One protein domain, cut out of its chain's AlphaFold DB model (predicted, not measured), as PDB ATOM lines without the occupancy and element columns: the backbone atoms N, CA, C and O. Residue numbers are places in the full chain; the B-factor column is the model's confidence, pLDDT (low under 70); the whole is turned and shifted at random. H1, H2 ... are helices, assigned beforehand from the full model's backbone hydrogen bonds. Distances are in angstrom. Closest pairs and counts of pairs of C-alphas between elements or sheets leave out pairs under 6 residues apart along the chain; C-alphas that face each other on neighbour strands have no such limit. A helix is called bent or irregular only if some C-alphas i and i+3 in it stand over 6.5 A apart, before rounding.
ATOM      1  N   GLN A 162     302.529 250.572  58.396       76.00
ATOM      2  CA  GLN A 162     303.329 249.712  59.278       76.00
ATOM      3  C   GLN A 162     302.804 249.726  60.716       76.00
ATOM      4  O   GLN A 162     302.691 248.672  61.339       76.00
ATOM      5  N   GLU A 163     302.451 250.905  61.233       77.50
ATOM      6  CA  GLU A 163     301.850 251.048  62.557       77.50
ATOM      7  C   GLU A 163     300.483 250.359  62.619       77.50
ATOM      8  O   GLU A 163     300.237 249.581  63.539       77.50
ATOM      9  N   GLN A 164     299.625 250.560  61.614       75.50
ATOM     10  CA  GLN A 164     298.335 249.876  61.526       75.50
ATOM     11  C   GLN A 164     298.508 248.353  61.477       75.50
ATOM     12  O   GLN A 164     297.858 247.644  62.240       75.50
ATOM     13  N   SER A 165     299.425 247.844  60.651       78.75
ATOM     14  CA  SER A 165     299.710 246.410  60.565       78.75
ATOM     15  C   SER A 165     300.228 245.841  61.887       78.75
ATOM     16  O   SER A 165     299.836 244.741  62.283       78.75
ATOM     17  N   ARG A 166     301.066 246.599  62.609       84.94
ATOM     18  CA  ARG A 166     301.535 246.208  63.943       84.94
ATOM     19  C   ARG A 166     300.374 246.131  64.928       84.94
ATOM     20  O   ARG A 166     300.233 245.112  65.595       84.94
ATOM     21  N   VAL A 167     299.523 247.155  64.977       82.19
ATOM     22  CA  VAL A 167     298.346 247.199  65.858       82.19
ATOM     23  C   VAL A 167     297.352 246.084  65.519       82.19
ATOM     24  O   VAL A 167     296.826 245.437  66.418       82.19
ATOM     25  N   GLU A 168     297.115 245.792  64.241       82.75
ATOM     26  CA  GLU A 168     296.266 244.675  63.810       82.75
ATOM     27  C   GLU A 168     296.853 243.317  64.208       82.75
ATOM     28  O   GLU A 168     296.120 242.439  64.670       82.75
ATOM     29  N   ALA A 169     298.169 243.136  64.075       84.25
ATOM     30  CA  ALA A 169     298.854 241.924  64.511       84.25
ATOM     31  C   ALA A 169     298.807 241.758  66.039       84.25
ATOM     32  O   ALA A 169     298.525 240.659  66.519       84.25
ATOM     33  N   GLU A 170     299.023 242.840  66.791       87.69
ATOM     34  CA  GLU A 170     298.892 242.883  68.252       87.69
ATOM     35  C   GLU A 170     297.455 242.552  68.682       87.69
ATOM     36  O   GLU A 170     297.253 241.648  69.491       87.69
ATOM     37  N   ASN A 171     296.446 243.187  68.077       84.69
ATOM     38  CA  ASN A 171     295.030 242.925  68.349       84.69
ATOM     39  C   ASN A 171     294.635 241.483  68.021       84.69
ATOM     40  O   ASN A 171     293.919 240.840  68.787       84.69
ATOM     41  N   ARG A 172     295.115 240.943  66.896       88.31
ATOM     42  CA  ARG A 172     294.884 239.549  66.506       88.31
ATOM     43  C   ARG A 172     295.503 238.579  67.499       88.31
ATOM     44  O   ARG A 172     294.855 237.600  67.865       88.31
ATOM     45  N   GLU A 173     296.735 238.832  67.924       90.75
ATOM     46  CA  GLU A 173     297.417 237.983  68.895       90.75
ATOM     47  C   GLU A 173     296.760 238.075  70.273       90.75
ATOM     48  O   GLU A 173     296.559 237.056  70.932       90.75
ATOM     49  N   GLN A 174     296.332 239.264  70.683       91.31
ATOM     50  CA  GLN A 174     295.656 239.448  71.957       91.31
ATOM     51  C   GLN A 174     294.268 238.801  71.966       91.31
ATOM     52  O   GLN A 174     293.961 238.035  72.880       91.31
ATOM     53  N   CYS A 175     293.481 238.979  70.900       92.25
ATOM     54  CA  CYS A 175     292.234 238.245  70.690       92.25
ATOM     55  C   CYS A 175     292.475 236.730  70.747       92.25
ATOM     56  O   CYS A 175     291.739 236.006  71.419       92.25
ATOM     57  N   ARG A 176     293.551 236.239  70.114       93.50
ATOM     58  CA  ARG A 176     293.929 234.820  70.139       93.50
ATOM     59  C   ARG A 176     294.175 234.330  71.558       93.50
ATOM     60  O   ARG A 176     293.640 233.289  71.929       93.50
ATOM     61  N   LEU A 177     294.970 235.051  72.342       93.50
ATOM     62  CA  LEU A 177     295.277 234.688  73.724       93.50
ATOM     63  C   LEU A 177     294.023 234.680  74.603       93.50
ATOM     64  O   LEU A 177     293.822 233.734  75.360       93.50
ATOM     65  N   GLU A 178     293.165 235.693  74.480       93.50
ATOM     66  CA  GLU A 178     291.945 235.805  75.285       93.50
ATOM     67  C   GLU A 178     290.904 234.742  74.939       93.50
ATOM     68  O   GLU A 178     290.346 234.121  75.843       93.50
ATOM     69  N   VAL A 179     290.680 234.484  73.648       93.19
ATOM     70  CA  VAL A 179     289.795 233.406  73.192       93.19
ATOM     71  C   VAL A 179     290.323 232.056  73.668       93.19
ATOM     72  O   VAL A 179     289.582 231.278  74.258       93.19
ATOM     73  N   LEU A 180     291.613 231.765  73.465       89.88
ATOM     74  CA  LEU A 180     292.196 230.484  73.876       89.88
ATOM     75  C   LEU A 180     292.139 230.257  75.389       89.88
ATOM     76  O   LEU A 180     292.015 229.112  75.812       89.88
ATOM     77  N   ALA A 181     292.228 231.318  76.192       90.75
ATOM     78  CA  ALA A 181     292.111 231.222  77.643       90.75
ATOM     79  C   ALA A 181     290.691 230.857  78.109       90.75
ATOM     80  O   ALA A 181     290.536 230.285  79.187       90.75
ATOM     81  N   ASP A 182     289.670 231.196  77.320       90.06
ATOM     82  CA  ASP A 182     288.261 231.013  77.670       90.06
ATOM     83  C   ASP A 182     287.610 229.803  76.972       90.06
ATOM     84  O   ASP A 182     286.527 229.353  77.354       90.06
ATOM     85  N   LEU A 183     288.275 229.234  75.963       88.38
ATOM     86  CA  LEU A 183     287.783 228.058  75.257       88.38
ATOM     87  C   LEU A 183     287.860 226.794  76.128       88.38
ATOM     88  O   LEU A 183     288.929 226.455  76.643       88.38
ATOM     89  N   PRO A 184     286.759 226.029  76.240       84.69
ATOM     90  CA  PRO A 184     286.785 224.756  76.941       84.69
ATOM     91  C   PRO A 184     287.629 223.725  76.170       84.69
ATOM     92  O   PRO A 184     287.593 223.708  74.933       84.69
ATOM     93  N   PRO A 185     288.354 222.836  76.874       81.94
ATOM     94  CA  PRO A 185     289.109 221.767  76.235       81.94
ATOM     95  C   PRO A 185     288.177 220.750  75.565       81.94
ATOM     96  O   PRO A 185     287.029 220.554  75.973       81.94
ATOM     97  N   LEU A 186     288.698 220.080  74.537       82.19
ATOM     98  CA  LEU A 186     288.050 218.944  73.892       82.19
ATOM     99  C   LEU A 186     288.803 217.666  74.267       82.19
ATOM    100  O   LEU A 186     289.950 217.491  73.871       82.19
ATOM    101  N   ASP A 187     288.142 216.766  74.992       80.56
ATOM    102  CA  ASP A 187     288.796 215.554  75.514       80.56
ATOM    103  C   ASP A 187     288.678 214.342  74.572       80.56
ATOM    104  O   ASP A 187     289.349 213.334  74.760       80.56
ATOM    105  N   SER A 188     287.779 214.395  73.581       83.31
ATOM    106  CA  SER A 188     287.582 213.310  72.606       83.31
ATOM    107  C   SER A 188     286.847 213.797  71.356       83.31
ATOM    108  O   SER A 188     285.995 214.683  71.444       83.31
ATOM    109  N   LEU A 189     287.091 213.154  70.211       84.81
ATOM    110  CA  LEU A 189     286.453 213.492  68.929       84.81
ATOM    111  C   LEU A 189     284.943 213.232  68.902       84.81
ATOM    112  O   LEU A 189     284.198 213.954  68.242       84.81
ATOM    113  N   GLU A 190     284.472 212.234  69.648       80.81
ATOM    114  CA  GLU A 190     283.040 211.923  69.764       80.81
ATOM    115  C   GLU A 190     282.260 213.060  70.441       80.81
ATOM    116  O   GLU A 190     281.078 213.264  70.167       80.81
ATOM    117  N   LYS A 191     282.945 213.861  71.268       81.75
ATOM    118  CA  LYS A 191     282.379 215.007  71.984       81.75
ATOM    119  C   LYS A 191     282.512 216.332  71.233       81.75
ATOM    120  O   LYS A 191     282.215 217.366  71.822       81.75
ATOM    121  N   ILE A 192     282.887 216.343  69.947       84.69
ATOM    122  CA  ILE A 192     282.920 217.587  69.148       84.69
ATOM    123  C   ILE A 192     281.576 218.316  69.232       84.69
ATOM    124  O   ILE A 192     281.555 219.524  69.430       84.69
ATOM    125  N   SER A 193     280.450 217.593  69.203       80.88
ATOM    126  CA  SER A 193     279.110 218.177  69.351       80.88
ATOM    127  C   SER A 193     278.895 218.922  70.674       80.88
ATOM    128  O   SER A 193     277.981 219.736  70.757       80.88
ATOM    129  N   GLN A 194     279.710 218.679  71.705       79.94
ATOM    130  CA  GLN A 194     279.598 219.272  73.041       79.94
ATOM    131  C   GLN A 194     280.418 220.555  73.217       79.94
ATOM    132  O   GLN A 194     280.326 221.165  74.280       79.94
ATOM    133  N   LEU A 195     281.185 220.981  72.205       87.12
ATOM    134  CA  LEU A 195     281.915 222.251  72.227       87.12
ATOM    135  C   LEU A 195     280.959 223.417  72.493       87.12
ATOM    136  O   LEU A 195     279.861 223.455  71.937       87.12
ATOM    137  N   LYS A 196     281.364 224.359  73.349       87.06
ATOM    138  CA  LYS A 196     280.550 225.511  73.763       87.06
ATOM    139  C   LYS A 196     281.326 226.808  73.613       87.06
ATOM    140  O   LYS A 196     282.541 226.828  73.775       87.06
ATOM    141  N   ILE A 197     280.579 227.871  73.353       90.12
ATOM    142  CA  ILE A 197     281.041 229.256  73.401       90.12
ATOM    143  C   ILE A 197     280.504 229.862  74.698       90.12
ATOM    144  O   ILE A 197     279.475 229.419  75.209       90.12
ATOM    145  N   SER A 198     281.226 230.825  75.252       89.31
ATOM    146  CA  SER A 198     280.841 231.538  76.470       89.31
ATOM    147  C   SER A 198     280.303 232.944  76.151       89.31
ATOM    148  O   SER A 198     280.609 233.482  75.080       89.31
ATOM    149  N   PRO A 199     279.615 233.597  77.106       88.00
ATOM    150  CA  PRO A 199     279.283 235.019  77.020       88.00
ATOM    151  C   PRO A 199     280.482 235.913  76.680       88.00
ATOM    152  O   PRO A 199     280.364 236.829  75.867       88.00
ATOM    153  N   ARG A 200     281.657 235.612  77.250       91.69
ATOM    154  CA  ARG A 200     282.882 236.391  77.050       91.69
ATOM    155  C   ARG A 200     283.319 236.401  75.590       91.69
ATOM    156  O   ARG A 200     283.819 237.408  75.116       91.69
ATOM    157  N   HIS A 201     283.079 235.335  74.831       93.12
ATOM    158  CA  HIS A 201     283.407 235.330  73.404       93.12
ATOM    159  C   HIS A 201     282.576 236.341  72.601       93.12
ATOM    160  O   HIS A 201     283.083 236.895  71.630       93.12
ATOM    161  N   LEU A 202     281.332 236.626  73.006       90.38
ATOM    162  CA  LEU A 202     280.538 237.699  72.397       90.38
ATOM    163  C   LEU A 202     281.054 239.084  72.802       90.38
ATOM    164  O   LEU A 202     281.022 240.006  71.991       90.38
ATOM    165  N   GLU A 203     281.560 239.233  74.028       91.56
ATOM    166  CA  GLU A 203     282.231 240.464  74.471       91.56
ATOM    167  C   GLU A 203     283.511 240.707  73.661       91.56
ATOM    168  O   GLU A 203     283.689 241.791  73.108       91.56
ATOM    169  N   LEU A 204     284.349 239.677  73.502       91.38
ATOM    170  CA  LEU A 204     285.551 239.712  72.664       91.38
ATOM    171  C   LEU A 204     285.207 240.040  71.208       91.38
ATOM    172  O   LEU A 204     285.915 240.821  70.583       91.38
ATOM    173  N   ALA A 205     284.088 239.531  70.689       90.06
ATOM    174  CA  ALA A 205     283.590 239.893  69.364       90.06
ATOM    175  C   ALA A 205     283.238 241.380  69.243       90.06
ATOM    176  O   ALA A 205     283.437 241.972  68.185       90.06
ATOM    177  N   GLY A 206     282.713 241.977  70.315       87.88
ATOM    178  CA  GLY A 206     282.436 243.410  70.387       87.88
ATOM    179  C   GLY A 206     283.702 244.270  70.427       87.88
ATOM    180  O   GLY A 206     283.668 245.400  69.956       87.88
ATOM    181  N   VAL A 207     284.809 243.734  70.952       90.75
ATOM    182  CA  VAL A 207     286.108 244.428  71.045       90.75
ATOM    183  C   VAL A 207     286.939 244.258  69.770       90.75
ATOM    184  O   VAL A 207     287.441 245.236  69.226       90.75
ATOM    185  N   TYR A 208     287.081 243.020  69.294       88.62
ATOM    186  CA  TYR A 208     288.019 242.634  68.235       88.62
ATOM    187  C   TYR A 208     287.347 242.348  66.883       88.62
ATOM    188  O   TYR A 208     288.031 242.186  65.875       88.62
ATOM    189  N   GLY A 209     286.017 242.268  66.844       88.12
ATOM    190  CA  GLY A 209     285.243 241.916  65.656       88.12
ATOM    191  C   GLY A 209     284.805 240.448  65.628       88.12
ATOM    192  O   GLY A 209     285.514 239.535  66.068       88.12
ATOM    193  N   VAL A 210     283.609 240.216  65.079       88.88
ATOM    194  CA  VAL A 210     282.970 238.891  65.003       88.88
ATOM    195  C   VAL A 210     283.778 237.926  64.138       88.88
ATOM    196  O   VAL A 210     284.039 236.804  64.565       88.88
ATOM    197  N   GLU A 211     284.206 238.361  62.954       89.50
ATOM    198  CA  GLU A 211     284.922 237.510  61.995       89.50
ATOM    199  C   GLU A 211     286.253 237.013  62.563       89.50
ATOM    200  O   GLU A 211     286.540 235.816  62.525       89.50
ATOM    201  N   LEU A 212     287.030 237.921  63.163       88.75
ATOM    202  CA  LEU A 212     288.308 237.597  63.784       88.75
ATOM    203  C   LEU A 212     288.129 236.610  64.945       88.75
ATOM    204  O   LEU A 212     288.808 235.583  65.003       88.75
ATOM    205  N   THR A 213     287.177 236.893  65.835       92.31
ATOM    206  CA  THR A 213     286.903 236.055  67.008       92.31
ATOM    207  C   THR A 213     286.438 234.658  66.590       92.31
ATOM    208  O   THR A 213     286.974 233.658  67.067       92.31
ATOM    209  N   GLN A 214     285.503 234.560  65.638       93.69
ATOM    210  CA  GLN A 214     285.042 233.277  65.103       93.69
ATOM    211  C   GLN A 214     286.170 232.503  64.417       93.69
ATOM    212  O   GLN A 214     286.303 231.302  64.649       93.69
ATOM    213  N   ALA A 215     287.014 233.164  63.621       92.31
ATOM    214  CA  ALA A 215     288.138 232.519  62.946       92.31
ATOM    215  C   ALA A 215     289.151 231.928  63.939       92.31
ATOM    216  O   ALA A 215     289.675 230.832  63.722       92.31
ATOM    217  N   ILE A 216     289.403 232.622  65.050       94.12
ATOM    218  CA  ILE A 216     290.286 232.141  66.117       94.12
ATOM    219  C   ILE A 216     289.669 230.935  66.830       94.12
ATOM    220  O   ILE A 216     290.364 229.930  66.992       94.12
ATOM    221  N   ILE A 217     288.382 230.987  67.199       94.81
ATOM    222  CA  ILE A 217     287.681 229.845  67.817       94.81
ATOM    223  C   ILE A 217     287.718 228.632  66.887       94.81
ATOM    224  O   ILE A 217     288.074 227.530  67.305       94.81
ATOM    225  N   LEU A 218     287.389 228.844  65.611       94.38
ATOM    226  CA  LEU A 218     287.379 227.804  64.591       94.38
ATOM    227  C   LEU A 218     288.746 227.134  64.472       94.38
ATOM    228  O   LEU A 218     288.853 225.911  64.541       94.38
ATOM    229  N   SER A 219     289.795 227.943  64.325       94.06
ATOM    230  CA  SER A 219     291.176 227.475  64.225       94.06
ATOM    231  C   SER A 219     291.599 226.698  65.474       94.06
ATOM    232  O   SER A 219     292.167 225.609  65.365       94.06
ATOM    233  N   ALA A 220     291.256 227.201  66.661       93.25
ATOM    234  CA  ALA A 220     291.557 226.549  67.928       93.25
ATOM    235  C   ALA A 220     290.884 225.175  68.046       93.25
ATOM    236  O   ALA A 220     291.559 224.189  68.334       93.25
ATOM    237  N   TRP A 221     289.584 225.073  67.762       94.12
ATOM    238  CA  TRP A 221     288.867 223.797  67.795       94.12
ATOM    239  C   TRP A 221     289.360 222.807  66.741       94.12
ATOM    240  O   TRP A 221     289.521 221.628  67.054       94.12
ATOM    241  N   LYS A 222     289.650 223.262  65.513       94.81
ATOM    242  CA  LYS A 222     290.235 222.405  64.465       94.81
ATOM    243  C   LYS A 222     291.597 221.865  64.885       94.81
ATOM    244  O   LYS A 222     291.876 220.680  64.692       94.81
ATOM    245  N   LYS A 223     292.420 222.707  65.515       92.88
ATOM    246  CA  LYS A 223     293.705 222.292  66.076       92.88
ATOM    247  C   LYS A 223     293.520 221.258  67.187       92.88
ATOM    248  O   LYS A 223     294.108 220.191  67.089       92.88
ATOM    249  N   MET A 224     292.648 221.512  68.166       92.12
ATOM    250  CA  MET A 224     292.355 220.554  69.243       92.12
ATOM    251  C   MET A 224     291.869 219.205  68.698       92.12
ATOM    252  O   MET A 224     292.328 218.160  69.145       92.12
ATOM    253  N   ALA A 225     290.980 219.201  67.701       92.38
ATOM    254  CA  ALA A 225     290.525 217.966  67.068       92.38
ATOM    255  C   ALA A 225     291.652 217.240  66.315       92.38
ATOM    256  O   ALA A 225     291.730 216.015  66.354       92.38
ATOM    257  N   THR A 226     292.545 217.980  65.657       92.44
ATOM    258  CA  THR A 226     293.718 217.402  64.985       92.44
ATOM    259  C   THR A 226     294.686 216.784  65.993       92.44
ATOM    260  O   THR A 226     295.126 215.653  65.796       92.44
ATOM    261  N   ASP A 227     294.964 217.485  67.092       91.75
ATOM    262  CA  ASP A 227     295.830 217.002  68.168       91.75
ATOM    263  C   ASP A 227     295.235 215.730  68.807       91.75
ATOM    264  O   ASP A 227     295.930 214.727  68.934       91.75
ATOM    265  N   LEU A 228     293.921 215.695  69.071       91.50
ATOM    266  CA  LEU A 228     293.227 214.493  69.556       91.50
ATOM    267  C   LEU A 228     293.275 213.322  68.567       91.50
ATOM    268  O   LEU A 228     293.446 212.175  68.979       91.50
ATOM    269  N   LEU A 229     293.115 213.580  67.265       92.25
ATOM    270  CA  LEU A 229     293.258 212.543  66.240       92.25
ATOM    271  C   LEU A 229     294.652 211.915  66.295       92.25
ATOM    272  O   LEU A 229     294.766 210.690  66.251       92.25
ATOM    273  N   LEU A 230     295.693 212.741  66.408       91.12
ATOM    274  CA  LEU A 230     297.075 212.278  66.488       91.12
ATOM    275  C   LEU A 230     297.360 211.537  67.797       91.12
ATOM    276  O   LEU A 230     298.002 210.496  67.755       91.12
ATOM    277  N   ASP A 231     296.871 212.033  68.930       88.94
ATOM    278  CA  ASP A 231     297.199 211.483  70.248       88.94
ATOM    279  C   ASP A 231     296.410 210.212  70.596       88.94
ATOM    280  O   ASP A 231     296.912 209.380  71.349       88.94
ATOM    281  N   TYR A 232     295.198 210.029  70.055       85.19
ATOM    282  CA  TYR A 232     294.328 208.898  70.413       85.19
ATOM    283  C   TYR A 232     294.082 207.916  69.266       85.19
ATOM    284  O   TYR A 232     294.150 206.705  69.467       85.19
ATOM    285  N   ASN A 233     293.795 208.406  68.058       86.81
ATOM    286  CA  ASN A 233     293.422 207.543  66.931       86.81
ATOM    287  C   ASN A 233     294.634 207.100  66.098       86.81
ATOM    288  O   ASN A 233     294.565 206.068  65.429       86.81
ATOM    289  N   PHE A 234     295.719 207.879  66.124       91.06
ATOM    290  CA  PHE A 234     296.920 207.673  65.311       91.06
ATOM    291  C   PHE A 234     298.222 207.768  66.122       91.06
ATOM    292  O   PHE A 234     299.271 208.037  65.542       91.06
TER     293      PHE A 234
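Overview. This is residues 162 to 234 of the 768 residues of an uncharacterized protein of Candidatus Falkowbacteria bacterium CG1_02_41_21 (UniProt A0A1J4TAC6). Long helices H4 and H1 form a wide V, meeting through residues 212 to 220 of H4 and 172 to 180 of H1. H3 packs beside H1 and on the beginning of H4; small H2 packs farther along H4, and residues 162 to 167 of H1 stick out. The 73 printed residues, all helix by class with four named helices in the order H1 to H4, are only just loose, close to compact, with a radius of gyration of the C-alphas of 13.9 A and spans of 44 by 26 by 17 A.

Along the chain. H4, residues 210 to 233, is 33.1 A long and ends at C-alpha 233 (293.422, 207.543, 66.931). H1, residues 162 to 182, is 30.2 A long and begins at C-alpha 162 (303.329, 249.712, 59.278). H3 is residues 199 to 208, 14.5 A; H2 is residues 189 to 194, 9.9 A, irregular, with C-alphas 190 and 193 7.4 A apart.

Arrangement. H4, the hub, touches H1 at a steep tilt of 53 degrees, the same way; their closest C-alphas, Arg 176 and Ile 216, are 6.1 A apart. With residues 210 to 213 alone H4 touches H3, closest C-alphas Thr 213 and Ala 205 at 5.6 A. With residues 225 to 229 alone it touches H2, closest C-alphas Ala 225 and Leu 189 at 6.3 A. H3 touches H1 at a shallow tilt of 3 degrees, opposite ways, closest C-alphas Tyr 208 and Cys 175 at 6.6 A. Every O i to N i+4 pair is within hydrogen-bond range in H1, H3 and H4; H2 has 0 of 2, but 2 of 3 O i to N i+3 pairs.

Size, cuts and confidence. The farthest C-alphas, Glu 163 and Asn 233, are 44.5 A apart. The printed part has no cut, no link is long, and no printed residue has pLDDT under 70.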